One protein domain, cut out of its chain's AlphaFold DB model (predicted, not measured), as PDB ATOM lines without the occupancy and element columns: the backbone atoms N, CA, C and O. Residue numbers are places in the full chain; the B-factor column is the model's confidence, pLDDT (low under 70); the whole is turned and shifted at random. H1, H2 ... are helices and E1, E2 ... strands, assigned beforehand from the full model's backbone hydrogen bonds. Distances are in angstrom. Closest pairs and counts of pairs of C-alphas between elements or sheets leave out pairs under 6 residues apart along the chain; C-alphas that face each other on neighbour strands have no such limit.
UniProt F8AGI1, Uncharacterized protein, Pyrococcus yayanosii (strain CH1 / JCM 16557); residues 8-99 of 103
ATOM      1  N   PHE A   8     -28.918-174.843 -31.660       94.25
ATOM      2  CA  PHE A   8     -28.051-173.923 -30.932       94.25
ATOM      3  C   PHE A   8     -27.277-173.031 -31.891       94.25
ATOM      4  O   PHE A   8     -26.802-173.483 -32.933       94.25
ATOM      5  N   LEU A   9     -27.068-171.779 -31.493       94.38
ATOM      6  CA  LEU A   9     -25.997-170.945 -32.012       94.38
ATOM      7  C   LEU A   9     -24.805-171.031 -31.061       94.38
ATOM      8  O   LEU A   9     -24.897-170.667 -29.893       94.38
ATOM      9  N   VAL A  10     -23.681-171.521 -31.566       95.50
ATOM     10  CA  VAL A  10     -22.461-171.748 -30.797       95.50
ATOM     11  C   VAL A  10     -21.422-170.698 -31.139       95.50
ATOM     12  O   VAL A  10     -21.035-170.534 -32.300       95.50
ATOM     13  N   PHE A  11     -20.925-170.047 -30.100       96.12
ATOM     14  CA  PHE A  11     -19.784-169.154 -30.102       96.12
ATOM     15  C   PHE A  11     -18.599-169.886 -29.497       96.12
ATOM     16  O   PHE A  11     -18.696-170.440 -28.410       96.12
ATOM     17  N   GLU A  12     -17.474-169.905 -30.195       96.38
ATOM     18  CA  GLU A  12     -16.271-170.568 -29.716       96.38
ATOM     19  C   GLU A  12     -15.060-169.667 -29.896       96.38
ATOM     20  O   GLU A  12     -14.817-169.149 -30.987       96.38
ATOM     21  N   PHE A  13     -14.273-169.533 -28.836       97.06
ATOM     22  CA  PHE A  13     -13.033-168.785 -28.832       97.06
ATOM     23  C   PHE A  13     -11.872-169.706 -28.467       97.06
ATOM     24  O   PHE A  13     -11.854-170.324 -27.404       97.06
ATOM     25  N   ASP A  14     -10.904-169.801 -29.372       96.00
ATOM     26  CA  ASP A  14      -9.636-170.491 -29.147       96.00
ATOM     27  C   ASP A  14      -8.611-169.458 -28.660       96.00
ATOM     28  O   ASP A  14      -8.277-168.525 -29.395       96.00
ATOM     29  N   THR A  15      -8.164-169.589 -27.407       92.38
ATOM     30  CA  THR A  15      -7.348-168.566 -26.727       92.38
ATOM     31  C   THR A  15      -5.929-168.499 -27.278       92.38
ATOM     32  O   THR A  15      -5.335-167.425 -27.311       92.38
ATOM     33  N   VAL A  16      -5.409-169.626 -27.775       93.88
ATOM     34  CA  VAL A  16      -4.061-169.727 -28.348       93.88
ATOM     35  C   VAL A  16      -4.002-169.008 -29.690       93.88
ATOM     36  O   VAL A  16      -3.128-168.182 -29.926       93.88
ATOM     37  N   SER A  17      -4.949-169.307 -30.579       95.00
ATOM     38  CA  SER A  17      -4.993-168.703 -31.916       95.00
ATOM     39  C   SER A  17      -5.735-167.366 -31.964       95.00
ATOM     40  O   SER A  17      -5.770-166.730 -33.019       95.00
ATOM     41  N   GLN A  18      -6.362-166.961 -30.856       93.75
ATOM     42  CA  GLN A  18      -7.256-165.807 -30.754       93.75
ATOM     43  C   GLN A  18      -8.330-165.793 -31.850       93.75
ATOM     44  O   GLN A  18      -8.660-164.758 -32.441       93.75
ATOM     45  N   ARG A  19      -8.884-166.964 -32.175       94.06
ATOM     46  CA  ARG A  19      -9.904-167.100 -33.221       94.06
ATOM     47  C   ARG A  19     -11.280-167.277 -32.606       94.06
ATOM     48  O   ARG A  19     -11.542-168.282 -31.955       94.06
ATOM     49  N   LEU A  20     -12.165-166.329 -32.909       94.31
ATOM     50  CA  LEU A  20     -13.600-166.454 -32.689       94.31
ATOM     51  C   LEU A  20     -14.251-167.178 -33.870       94.31
ATOM     52  O   LEU A  20     -14.033-166.814 -35.029       94.31
ATOM     53  N   ARG A  21     -15.079-168.175 -33.578       93.06
ATOM     54  CA  ARG A  21     -15.921-168.889 -34.538       93.06
ATOM     55  C   ARG A  21     -17.362-168.841 -34.067       93.06
ATOM     56  O   ARG A  21     -17.632-168.929 -32.874       93.06
ATOM     57  N   VAL A  22     -18.278-168.735 -35.022       92.75
ATOM     58  CA  VAL A  22     -19.715-168.802 -34.757       92.75
ATOM     59  C   VAL A  22     -20.335-169.789 -35.725       92.75
ATOM     60  O   VAL A  22     -20.082-169.689 -36.926       92.75
ATOM     61  N   LYS A  23     -21.131-170.732 -35.225       93.56
ATOM     62  CA  LYS A  23     -21.841-171.702 -36.063       93.56
ATOM     63  C   LYS A  23     -23.153-172.143 -35.431       93.56
ATOM     64  O   LYS A  23     -23.250-172.199 -34.212       93.56
ATOM     65  N   GLY A  24     -24.134-172.478 -36.259       94.25
ATOM     66  CA  GLY A  24     -25.316-173.204 -35.801       94.25
ATOM     67  C   GLY A  24     -25.025-174.701 -35.704       94.25
ATOM     68  O   GLY A  24     -24.187-175.199 -36.463       94.25
ATOM     69  N   CYS A  25     -25.659-175.399 -34.766       94.56
ATOM     70  CA  CYS A  25     -25.590-176.854 -34.685       94.56
ATOM     71  C   CYS A  25     -26.771-177.460 -33.915       94.56
ATOM     72  O   CYS A  25     -27.435-176.782 -33.126       94.56
ATOM     73  N   THR A  26     -27.007-178.755 -34.109       94.75
ATOM     74  CA  THR A  26     -27.980-179.520 -33.316       94.75
ATOM     75  C   THR A  26     -27.438-179.838 -31.922       94.75
ATOM     76  O   THR A  26     -26.245-179.680 -31.631       94.75
ATOM     77  N   ARG A  27     -28.311-180.345 -31.046       94.12
ATOM     78  CA  ARG A  27     -27.908-180.913 -29.756       94.12
ATOM     79  C   ARG A  27     -26.879-182.040 -29.897       94.12
ATOM     80  O   ARG A  27     -25.934-182.076 -29.105       94.12
ATOM     81  N   GLU A  28     -27.048-182.965 -30.847       94.50
ATOM     82  CA  GLU A  28     -26.079-184.054 -31.043       94.50
ATOM     83  C   GLU A  28     -24.719-183.509 -31.472       94.50
ATOM     84  O   GLU A  28     -23.693-183.879 -30.901       94.50
ATOM     85  N   GLU A  29     -24.704-182.565 -32.412       96.06
ATOM     86  CA  GLU A  29     -23.473-181.929 -32.874       96.06
ATOM     87  C   GLU A  29     -22.774-181.144 -31.755       96.06
ATOM     88  O   GLU A  29     -21.546-181.193 -31.644       96.06
ATOM     89  N   LEU A  30     -23.532-180.455 -30.893       96.56
ATOM     90  CA  LEU A  30     -22.990-179.777 -29.713       96.56
ATOM     91  C   LEU A  30     -22.309-180.771 -28.766       96.56
ATOM     92  O   LEU A  30     -21.166-180.547 -28.360       96.56
ATOM     93  N   ARG A  31     -22.963-181.898 -28.461       96.38
ATOM     94  CA  ARG A  31     -22.387-182.965 -27.623       96.38
ATOM     95  C   ARG A  31     -21.097-183.516 -28.223       96.38
ATOM     96  O   ARG A  31     -20.113-183.705 -27.504       96.38
ATOM     97  N   ASP A  32     -21.076-183.712 -29.535       96.94
ATOM     98  CA  ASP A  32     -19.898-184.160 -30.269       96.94
ATOM     99  C   ASP A  32     -18.740-183.159 -30.177       96.94
ATOM    100  O   ASP A  32     -17.594-183.555 -29.947       96.94
ATOM    101  N   ILE A  33     -19.019-181.858 -30.303       95.62
ATOM    102  CA  ILE A  33     -18.019-180.791 -30.138       95.62
ATOM    103  C   ILE A  33     -17.444-180.817 -28.724       95.62
ATOM    104  O   ILE A  33     -16.220-180.842 -28.572       95.62
ATOM    105  N   VAL A  34     -18.312-180.836 -27.708       97.00
ATOM    106  CA  VAL A  34     -17.925-180.834 -26.292       97.00
ATOM    107  C   VAL A  34     -17.024-182.028 -25.988       97.00
ATOM    108  O   VAL A  34     -15.920-181.857 -25.465       97.00
ATOM    109  N   LYS A  35     -17.433-183.227 -26.418       96.62
ATOM    110  CA  LYS A  35     -16.675-184.465 -26.216       96.62
ATOM    111  C   LYS A  35     -15.325-184.444 -26.931       96.62
ATOM    112  O   LYS A  35     -14.298-184.684 -26.299       96.62
ATOM    113  N   ARG A  36     -15.298-184.143 -28.236       95.44
ATOM    114  CA  ARG A  36     -14.057-184.158 -29.042       95.44
ATOM    115  C   ARG A  36     -13.032-183.146 -28.534       95.44
ATOM    116  O   ARG A  36     -11.835-183.404 -28.607       95.44
ATOM    117  N   ARG A  37     -13.495-182.007 -28.014       93.56
ATOM    118  CA  ARG A  37     -12.634-180.929 -27.508       93.56
ATOM    119  C   ARG A  37     -12.359-181.012 -26.008       93.56
ATOM    120  O   ARG A  37     -11.630-180.165 -25.509       93.56
ATOM    121  N   LYS A  38     -12.892-182.032 -25.322       95.88
ATOM    122  CA  LYS A  38     -12.763-182.244 -23.869       95.88
ATOM    123  C   LYS A  38     -13.223-181.035 -23.045       95.88
ATOM    124  O   LYS A  38     -12.655-180.744 -21.997       95.88
ATOM    125  N   LEU A  39     -14.235-180.331 -23.544       96.94
ATOM    126  CA  LEU A  39     -14.812-179.167 -22.887       96.94
ATOM    127  C   LEU A  39     -15.583-179.596 -21.633       96.94
ATOM    128  O   LEU A  39     -16.314-180.588 -21.653       96.94
ATOM    129  N   LYS A  40     -15.423-178.842 -20.547       97.06
ATOM    130  CA  LYS A  40     -16.160-179.027 -19.295       97.06
ATOM    131  C   LYS A  40     -17.263-177.989 -19.204       97.06
ATOM    132  O   LYS A  40     -17.046-176.845 -19.589       97.06
ATOM    133  N   ARG A  41     -18.431-178.390 -18.711       96.50
ATOM    134  CA  ARG A  41     -19.537-177.467 -18.458       96.50
ATOM    135  C   ARG A  41     -19.178-176.532 -17.298       96.50
ATOM    136  O   ARG A  41     -18.518-176.970 -16.357       96.50
ATOM    137  N   VAL A  42     -19.572-175.269 -17.408       95.00
ATOM    138  CA  VAL A  42     -19.393-174.231 -16.386       95.00
ATOM    139  C   VAL A  42     -20.785-173.776 -15.968       95.00
ATOM    140  O   VAL A  42     -21.505-173.204 -16.783       95.00
ATOM    141  N   ASP A  43     -21.164-174.061 -14.724       88.19
ATOM    142  CA  ASP A  43     -22.515-173.805 -14.194       88.19
ATOM    143  C   ASP A  43     -22.514-172.807 -13.013       88.19
ATOM    144  O   ASP A  43     -23.546-172.572 -12.391       88.19
ATOM    145  N   ASP A  44     -21.358-172.225 -12.688       87.88
ATOM    146  CA  ASP A  44     -21.174-171.271 -11.590       87.88
ATOM    147  C   ASP A  44     -21.131-169.808 -12.086       87.88
ATOM    148  O   ASP A  44     -21.419-169.495 -13.244       87.88
ATOM    149  N   GLU A  45     -20.773-168.881 -11.197       83.75
ATOM    150  CA  GLU A  45     -20.635-167.454 -11.512       83.75
ATOM    151  C   GLU A  45     -19.630-167.156 -12.639       83.75
ATOM    152  O   GLU A  45     -19.776-166.157 -13.352       83.75
ATOM    153  N   PHE A  46     -18.659-168.044 -12.877       87.31
ATOM    154  CA  PHE A  46     -17.677-167.903 -13.946       87.31
ATOM    155  C   PHE A  46     -18.316-168.015 -15.335       87.31
ATOM    156  O   PHE A  46     -17.830-167.407 -16.293       87.31
ATOM    157  N   ALA A  47     -19.452-168.712 -15.454       91.31
ATOM    158  CA  ALA A  47     -20.223-168.766 -16.693       91.31
ATOM    159  C   ALA A  47     -20.642-167.360 -17.156       91.31
ATOM    160  O   ALA A  47     -20.542-167.043 -18.341       91.31
ATOM    161  N   GLY A  48     -21.041-166.494 -16.217       89.62
ATOM    162  CA  GLY A  48     -21.422-165.109 -16.505       89.62
ATOM    163  C   GLY A  48     -20.263-164.281 -17.060       89.62
ATOM    164  O   GLY A  48     -20.438-163.547 -18.032       89.62
ATOM    165  N   VAL A  49     -19.060-164.461 -16.507       91.50
ATOM    166  CA  VAL A  49     -17.841-163.783 -16.980       91.50
ATOM    167  C   VAL A  49     -17.502-164.199 -18.413       91.50
ATOM    168  O   VAL A  49     -17.179-163.354 -19.249       91.50
ATOM    169  N   ILE A  50     -17.619-165.492 -18.731       93.94
ATOM    170  CA  ILE A  50     -17.384-165.998 -20.089       93.94
ATOM    171  C   ILE A  50     -18.413-165.421 -21.070       93.94
ATOM    172  O   ILE A  50     -18.040-165.011 -22.169       93.94
ATOM    173  N   ILE A  51     -19.691-165.352 -20.690       93.12
ATOM    174  CA  ILE A  51     -20.746-164.765 -21.532       93.12
ATOM    175  C   ILE A  51     -20.426-163.299 -21.851       93.12
ATOM    176  O   ILE A  51     -20.368-162.939 -23.027       93.12
ATOM    177  N   GLN A  52     -20.115-162.486 -20.836       91.56
ATOM    178  CA  GLN A  52     -19.737-161.077 -21.014       91.56
ATOM    179  C   GLN A  52     -18.494-160.913 -21.899       91.56
ATOM    180  O   GLN A  52     -18.439-160.031 -22.759       91.56
ATOM    181  N   PHE A  53     -17.501-161.794 -21.741       93.56
ATOM    182  CA  PHE A  53     -16.330-161.826 -22.615       93.56
ATOM    183  C   PHE A  53     -16.722-162.043 -24.087       93.56
ATOM    184  O   PHE A  53     -16.233-161.331 -24.967       93.56
ATOM    185  N   PHE A  54     -17.627-162.985 -24.371       94.88
ATOM    186  CA  PHE A  54     -18.112-163.217 -25.732       94.88
ATOM    187  C   PHE A  54     -18.913-162.039 -26.285       94.88
ATOM    188  O   PHE A  54     -18.737-161.708 -27.458       94.88
ATOM    189  N   GLU A  55     -19.753-161.388 -25.480       91.94
ATOM    190  CA  GLU A  55     -20.488-160.187 -25.894       91.94
ATOM    191  C   GLU A  55     -19.533-159.084 -26.351       91.94
ATOM    192  O   GLU A  55     -19.654-158.576 -27.470       91.94
ATOM    193  N   MET A  56     -18.527-158.777 -25.530       92.38
ATOM    194  CA  MET A  56     -17.512-157.776 -25.851       92.38
ATOM    195  C   MET A  56     -16.747-158.144 -27.128       92.38
ATOM    196  O   MET A  56     -16.604-157.316 -28.030       92.38
ATOM    197  N   LEU A  57     -16.319-159.402 -27.250       93.62
ATOM    198  CA  LEU A  57     -15.561-159.881 -28.406       93.62
ATOM    199  C   LEU A  57     -16.389-159.854 -29.704       93.62
ATOM    200  O   LEU A  57     -15.866-159.554 -30.782       93.62
ATOM    201  N   LEU A  58     -17.687-160.160 -29.625       93.31
ATOM    202  CA  LEU A  58     -18.606-160.072 -30.759       93.31
ATOM    203  C   LEU A  58     -18.798-158.617 -31.200       93.31
ATOM    204  O   LEU A  58     -18.782-158.352 -32.403       93.31
ATOM    205  N   ILE A  59     -18.922-157.672 -30.263       91.06
ATOM    206  CA  ILE A  59     -19.012-156.234 -30.562       91.06
ATOM    207  C   ILE A  59     -17.732-155.743 -31.244       91.06
ATOM    208  O   ILE A  59     -17.808-155.126 -32.310       91.06
ATOM    209  N   GLU A  60     -16.567-156.062 -30.676       91.00
ATOM    210  CA  GLU A  60     -15.255-155.671 -31.204       91.00
ATOM    211  C   GLU A  60     -15.063-156.163 -32.645       91.00
ATOM    212  O   GLU A  60     -14.648-155.415 -33.533       91.00
ATOM    213  N   ARG A  61     -15.465-157.410 -32.918       89.06
ATOM    214  CA  ARG A  61     -15.393-158.020 -34.254       89.06
ATOM    215  C   ARG A  61     -16.580-157.689 -35.163       89.06
ATOM    216  O   ARG A  61     -16.716-158.296 -36.223       89.06
ATOM    217  N   LYS A  62     -17.412-156.710 -34.787       89.12
ATOM    218  CA  LYS A  62     -18.560-156.190 -35.557       89.12
ATOM    219  C   LYS A  62     -19.681-157.212 -35.820       89.12
ATOM    220  O   LYS A  62     -20.457-157.049 -36.756       89.12
ATOM    221  N   PHE A  63     -19.831-158.222 -34.968       85.31
ATOM    222  CA  PHE A  63     -20.942-159.182 -34.971       85.31
ATOM    223  C   PHE A  63     -22.104-158.718 -34.074       85.31
ATOM    224  O   PHE A  63     -22.504-159.424 -33.148       85.31
ATOM    225  N   ARG A  64     -22.648-157.523 -34.336       83.62
ATOM    226  CA  ARG A  64     -23.615-156.862 -33.437       83.62
ATOM    227  C   ARG A  64     -24.887-157.675 -33.185       83.62
ATOM    228  O   ARG A  64     -25.247-157.857 -32.030       83.62
ATOM    229  N   ASP A  65     -25.506-158.235 -34.223       85.31
ATOM    230  CA  ASP A  65     -26.762-158.995 -34.073       85.31
ATOM    231  C   ASP A  65     -26.584-160.238 -33.192       85.31
ATOM    232  O   ASP A  65     -27.446-160.599 -32.395       85.31
ATOM    233  N   LYS A  66     -25.415-160.875 -33.294       87.25
ATOM    234  CA  LYS A  66     -25.054-162.040 -32.485       87.25
ATOM    235  C   LYS A  66     -24.789-161.670 -31.027       87.25
ATOM    236  O   LYS A  66     -25.174-162.429 -30.146       87.25
ATOM    237  N   ALA A  67     -24.146-160.525 -30.785       84.44
ATOM    238  CA  ALA A  67     -23.964-159.997 -29.435       84.44
ATOM    239  C   ALA A  67     -25.320-159.681 -28.791       84.44
ATOM    240  O   ALA A  67     -25.564-160.063 -27.652       84.44
ATOM    241  N   HIS A  68     -26.229-159.062 -29.550       84.69
ATOM    242  CA  HIS A  68     -27.573-158.745 -29.077       84.69
ATOM    243  C   HIS A  68     -28.377-160.001 -28.715       84.69
ATOM    244  O   HIS A  68     -29.025-160.040 -27.675       84.69
ATOM    245  N   LEU A  69     -28.289-161.052 -29.533       83.31
ATOM    246  CA  LEU A  69     -28.946-162.328 -29.250       83.31
ATOM    247  C   LEU A  69     -28.423-162.995 -27.968       83.31
ATOM    248  O   LEU A  69     -29.210-163.540 -27.191       83.31
ATOM    249  N   LEU A  70     -27.104-162.957 -27.755       84.44
ATOM    250  CA  LEU A  70     -26.480-163.496 -26.548       84.44
ATOM    251  C   LEU A  70     -26.961-162.739 -25.302       84.44
ATOM    252  O   LEU A  70     -27.436-163.370 -24.358       84.44
ATOM    253  N   PHE A  71     -26.947-161.406 -25.372       84.44
ATOM    254  CA  PHE A  71     -27.421-160.514 -24.318       84.44
ATOM    255  C   PHE A  71     -28.883-160.780 -23.949       84.44
ATOM    256  O   PHE A  71     -29.168-161.145 -22.809       84.44
ATOM    257  N   LEU A  72     -29.801-160.721 -24.922       81.19
ATOM    258  CA  LEU A  72     -31.232-160.954 -24.691       81.19
ATOM    259  C   LEU A  72     -31.507-162.325 -24.057       81.19
ATOM    260  O   LEU A  72     -32.342-162.451 -23.162       81.19
ATOM    261  N   THR A  73     -30.804-163.368 -24.505       81.25
ATOM    262  CA  THR A  73     -31.005-164.712 -23.948       81.25
ATOM    263  C   THR A  73     -30.485-164.796 -22.514       81.25
ATOM    264  O   THR A  73     -31.106-165.452 -21.678       81.25
ATOM    265  N   SER A  74     -29.391-164.096 -22.199       79.25
ATOM    266  CA  SER A  74     -28.807-164.084 -20.855       79.25
ATOM    267  C   SER A  74     -29.715-163.415 -19.817       79.25
ATOM    268  O   SER A  74     -29.782-163.885 -18.679       79.25
ATOM    269  N   GLU A  75     -30.458-162.378 -20.217       78.69
ATOM    270  CA  GLU A  75     -31.388-161.648 -19.350       78.69
ATOM    271  C   GLU A  75     -32.708-162.397 -19.143       78.69
ATOM    272  O   GLU A  75     -33.268-162.383 -18.045       78.69
ATOM    273  N   HIS A  76     -33.210-163.070 -20.182       72.44
ATOM    274  CA  HIS A  76     -34.551-163.653 -20.163       72.44
ATOM    275  C   HIS A  76     -34.591-165.164 -19.896       72.44
ATOM    276  O   HIS A  76     -35.602-165.648 -19.384       72.44
ATOM    277  N   ARG A  77     -33.550-165.932 -20.259       74.88
ATOM    278  CA  ARG A  77     -33.539-167.407 -20.184       74.88
ATOM    279  C   ARG A  77     -32.128-167.969 -19.970       74.88
ATOM    280  O   ARG A  77     -31.535-168.536 -20.886       74.88
ATOM    281  N   ARG A  78     -31.604-167.899 -18.741       72.12
ATOM    282  CA  ARG A  78     -30.296-168.508 -18.403       72.12
ATOM    283  C   ARG A  78     -30.205-169.994 -18.752       72.12
ATOM    284  O   ARG A  78     -29.170-170.425 -19.243       72.12
ATOM    285  N   ASP A  79     -31.297-170.743 -18.613       78.94
ATOM    286  CA  ASP A  79     -31.350-172.176 -18.952       78.94
ATOM    287  C   ASP A  79     -31.136-172.465 -20.448       78.94
ATOM    288  O   ASP A  79     -30.937-173.611 -20.850       78.94
ATOM    289  N   TRP A  80     -31.210-171.437 -21.296       88.50
ATOM    290  CA  TRP A  80     -30.992-171.547 -22.736       88.50
ATOM    291  C   TRP A  80     -29.539-171.302 -23.127       88.50
ATOM    292  O   TRP A  80     -29.191-171.492 -24.291       88.50
ATOM    293  N   ILE A  81     -28.685-170.904 -22.185       92.06
ATOM    294  CA  ILE A  81     -27.263-170.703 -22.427       92.06
ATOM    295  C   ILE A  81     -26.485-171.802 -21.724       92.06
ATOM    296  O   ILE A  81     -26.594-172.010 -20.520       92.06
ATOM    297  N   GLU A  82     -25.650-172.491 -22.488       95.25
ATOM    298  CA  GLU A  82     -24.722-173.475 -21.960       95.25
ATOM    299  C   GLU A  82     -23.298-172.997 -22.189       95.25
ATOM    300  O   GLU A  82     -22.887-172.722 -23.321       95.25
ATOM    301  N   VAL A  83     -22.539-172.910 -21.102       96.38
ATOM    302  CA  VAL A  83     -21.152-172.461 -21.131       96.38
ATOM    303  C   VAL A  83     -20.237-173.650 -20.913       96.38
ATOM    304  O   VAL A  83     -20.447-174.484 -20.030       96.38
ATOM    305  N   TYR A  84     -19.206-173.728 -21.743       97.38
ATOM    306  CA  TYR A  84     -18.212-174.774 -21.688       97.38
ATOM    307  C   TYR A  84     -16.802-174.205 -21.818       97.38
ATOM    308  O   TYR A  84     -16.554-173.279 -22.587       97.38
ATOM    309  N   SER A  85     -15.855-174.803 -21.102       97.00
ATOM    310  CA  SER A  85     -14.490-174.299 -20.997       97.00
ATOM    311  C   SER A  85     -13.453-175.424 -20.949       97.00
ATOM    312  O   SER A  85     -13.707-176.537 -20.482       97.00
ATOM    313  N   THR A  86     -12.268-175.115 -21.461       96.00
ATOM    314  CA  THR A  86     -10.984-175.777 -21.203       96.00
ATOM    315  C   THR A  86      -9.913-174.696 -21.069       96.00
ATOM    316  O   THR A  86     -10.144-173.546 -21.443       96.00
ATOM    317  N   ASP A  87      -8.703-175.088 -20.681       91.62
ATOM    318  CA  ASP A  87      -7.540-174.198 -20.576       91.62
ATOM    319  C   ASP A  87      -7.256-173.383 -21.853       91.62
ATOM    320  O   ASP A  87      -6.687-172.296 -21.793       91.62
ATOM    321  N   VAL A  88      -7.664-173.887 -23.024       94.81
ATOM    322  CA  VAL A  88      -7.363-173.268 -24.327       94.81
ATOM    323  C   VAL A  88      -8.596-172.873 -25.145       94.81
ATOM    324  O   VAL A  88      -8.465-172.333 -26.247       94.81
ATOM    325  N   ARG A  89      -9.809-173.160 -24.656       96.06
ATOM    326  CA  ARG A  89     -11.058-172.891 -25.385       96.06
ATOM    327  C   ARG A  89     -12.185-172.489 -24.463       96.06
ATOM    328  O   ARG A  89     -12.449-173.182 -23.489       96.06
ATOM    329  N   GLN A  90     -12.895-171.449 -24.873       97.19
ATOM    330  CA  GLN A  90     -14.178-171.052 -24.310       97.19
ATOM    331  C   GLN A  90     -15.264-171.294 -25.357       97.19
ATOM    332  O   GLN A  90     -15.042-171.061 -26.548       97.19
ATOM    333  N   LEU A  91     -16.427-171.777 -24.935       97.38
ATOM    334  CA  LEU A  91     -17.563-172.042 -25.805       97.38
ATOM    335  C   LEU A  91     -18.857-171.640 -25.103       97.38
ATOM    336  O   LEU A  91     -19.120-172.063 -23.983       97.38
ATOM    337  N   VAL A  92     -19.682-170.860 -25.792       96.62
ATOM    338  CA  VAL A  92     -21.025-170.478 -25.350       96.62
ATOM    339  C   VAL A  92     -22.017-170.970 -26.393       96.62
ATOM    340  O   VAL A  92     -21.926-170.605 -27.564       96.62
ATOM    341  N   ALA A  93     -22.952-171.821 -25.989       95.94
ATOM    342  CA  ALA A  93     -24.027-172.317 -26.833       95.94
ATOM    343  C   ALA A  93     -25.347-171.688 -26.393       95.94
ATOM    344  O   ALA A  93     -25.771-171.861 -25.257       95.94
ATOM    345  N   VAL A  94     -26.000-170.975 -27.305       93.88
ATOM    346  CA  VAL A  94     -27.291-170.323 -27.081       93.88
ATOM    347  C   VAL A  94     -28.363-171.130 -27.800       93.88
ATOM    348  O   VAL A  94     -28.332-171.244 -29.028       93.88
ATOM    349  N   LYS A  95     -29.296-171.717 -27.055       92.44
ATOM    350  CA  LYS A  95     -30.458-172.416 -27.607       92.44
ATOM    351  C   LYS A  95     -31.334-171.408 -28.346       92.44
ATOM    352  O   LYS A  95     -31.711-170.388 -27.782       92.44
ATOM    353  N   LEU A  96     -31.651-171.701 -29.603       87.44
ATOM    354  CA  LEU A  96     -32.518-170.859 -30.429       87.44
ATOM    355  C   LEU A  96     -33.972-171.317 -30.361       87.44
ATOM    356  O   LEU A  96     -34.870-170.496 -30.218       87.44
ATOM    357  N   PHE A  97     -34.202-172.624 -30.465       82.50
ATOM    358  CA  PHE A  97     -35.534-173.209 -30.365       82.50
ATOM    359  C   PHE A  97     -35.458-174.693 -29.997       82.50
ATOM    360  O   PHE A  97     -34.440-175.362 -30.215       82.50
ATOM    361  N   SER A  98     -36.561-175.202 -29.453       77.81
ATOM    362  CA  SER A  98     -36.880-176.624 -29.379       77.81
ATOM    363  C   SER A  98     -38.030-176.938 -30.330       77.81
ATOM    364  O   SER A  98     -38.971-176.159 -30.428       77.81
ATOM    365  N   SER A  99     -38.036-178.100 -30.982       72.31
ATOM    366  CA  SER A  99     -39.210-178.536 -31.753       72.31
ATOM    367  C   SER A  99     -40.441-178.770 -30.870       72.31
ATOM    368  O   SER A  99     -41.551-178.785 -31.383       72.31
TER     369      SER A  99
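This is residues 8 to 99 of the 103 residues of an uncharacterized protein of Pyrococcus yayanosii (strain CH1 / JCM 16557) (UniProt F8AGI1). A strongly twisted, curled sheet of five antiparallel strands has a helical hairpin, H2 and H3, packed across one face, while the other face curls round a single helix, H1. This makes three layers, with the sheet between the helices. The printed part has 92 residues with three named helices and five named strands, in the order E1 E2 H1 E3 H2 H3 E4 E5; the sheet's order is E2 E1 E5 E4 E3, and the class is mixed, helices and strands. The whole is compact, with a radius of gyration of the C-alphas of 12.1 A, and rounded, spanning 33 by 29 by 25 A.

E1, residues 8 to 14, begins at C-alpha 8 (-28.051, -173.923, -30.932) and is 18.8 A long. E2, residues 19 to 26, measures 21.9 A, and H1, residues 27 to 37, measures 15.4 A. E3 is short, residues 40 to 42, 6.5 A. H2, residues 45 to 60, is the longest helix at 23.6 A and begins at C-alpha 45 (-20.635, -167.454, -11.512). H3, residues 64 to 76, measures 18.5 A. E4, residues 81 to 86, measures 17.1 A, and E5, residues 89 to 98, is the longest strand at 26.4 A, ending at C-alpha 98 (-36.880, -176.624, -29.379).

E1 and E2 form a hairpin, with N 10 and O 23 2.8 A apart, within hydrogen-bond range. E1 also pairs with E5, antiparallel at 174 degrees, with N 11 and O 92 at 2.8 A. E4 and E5 form another hairpin, with N 84 and O 91 at 2.8 A. E3 is an edge strand beside E4, with N 42 and O 83 at 2.9 A; E2 is the other edge strand. H1 is on the sheet, which curls round it; the closest C-alphas of H1 and E1 are those of Arg 27 and Phe 8, 7.1 A apart. On the opposite face, H2 runs across the strands at a height over the sheet of 9.6 A; its closest C-alpha pair with E4 is Ala 47 and Val 83, 5.8 A. H3 is on the same face as H2, at a height of 9.7 A, and its closest C-alpha pair with E5 is Leu 70 and Val 94, 6.9 A. H2 and H3 touch as a helical hairpin, opposite ways at a shallow tilt of 24 degrees, with the C-alphas of Glu 55 and Ala 67 closest at 5.0 A. H1 is apart from both H2 and H3. Every O i to N i+4 pair is within hydrogen-bond range in H1 and H3, and 11 of 12 are in H2.

The two C-alphas farthest apart are those of Val 16 and Ser 99, 36.4 A. The printed part has no cut, and each link between successive elements is tight. The mean pLDDT of the printed part is 91.0, H3 has a mean of 82, and no printed residue is under 70.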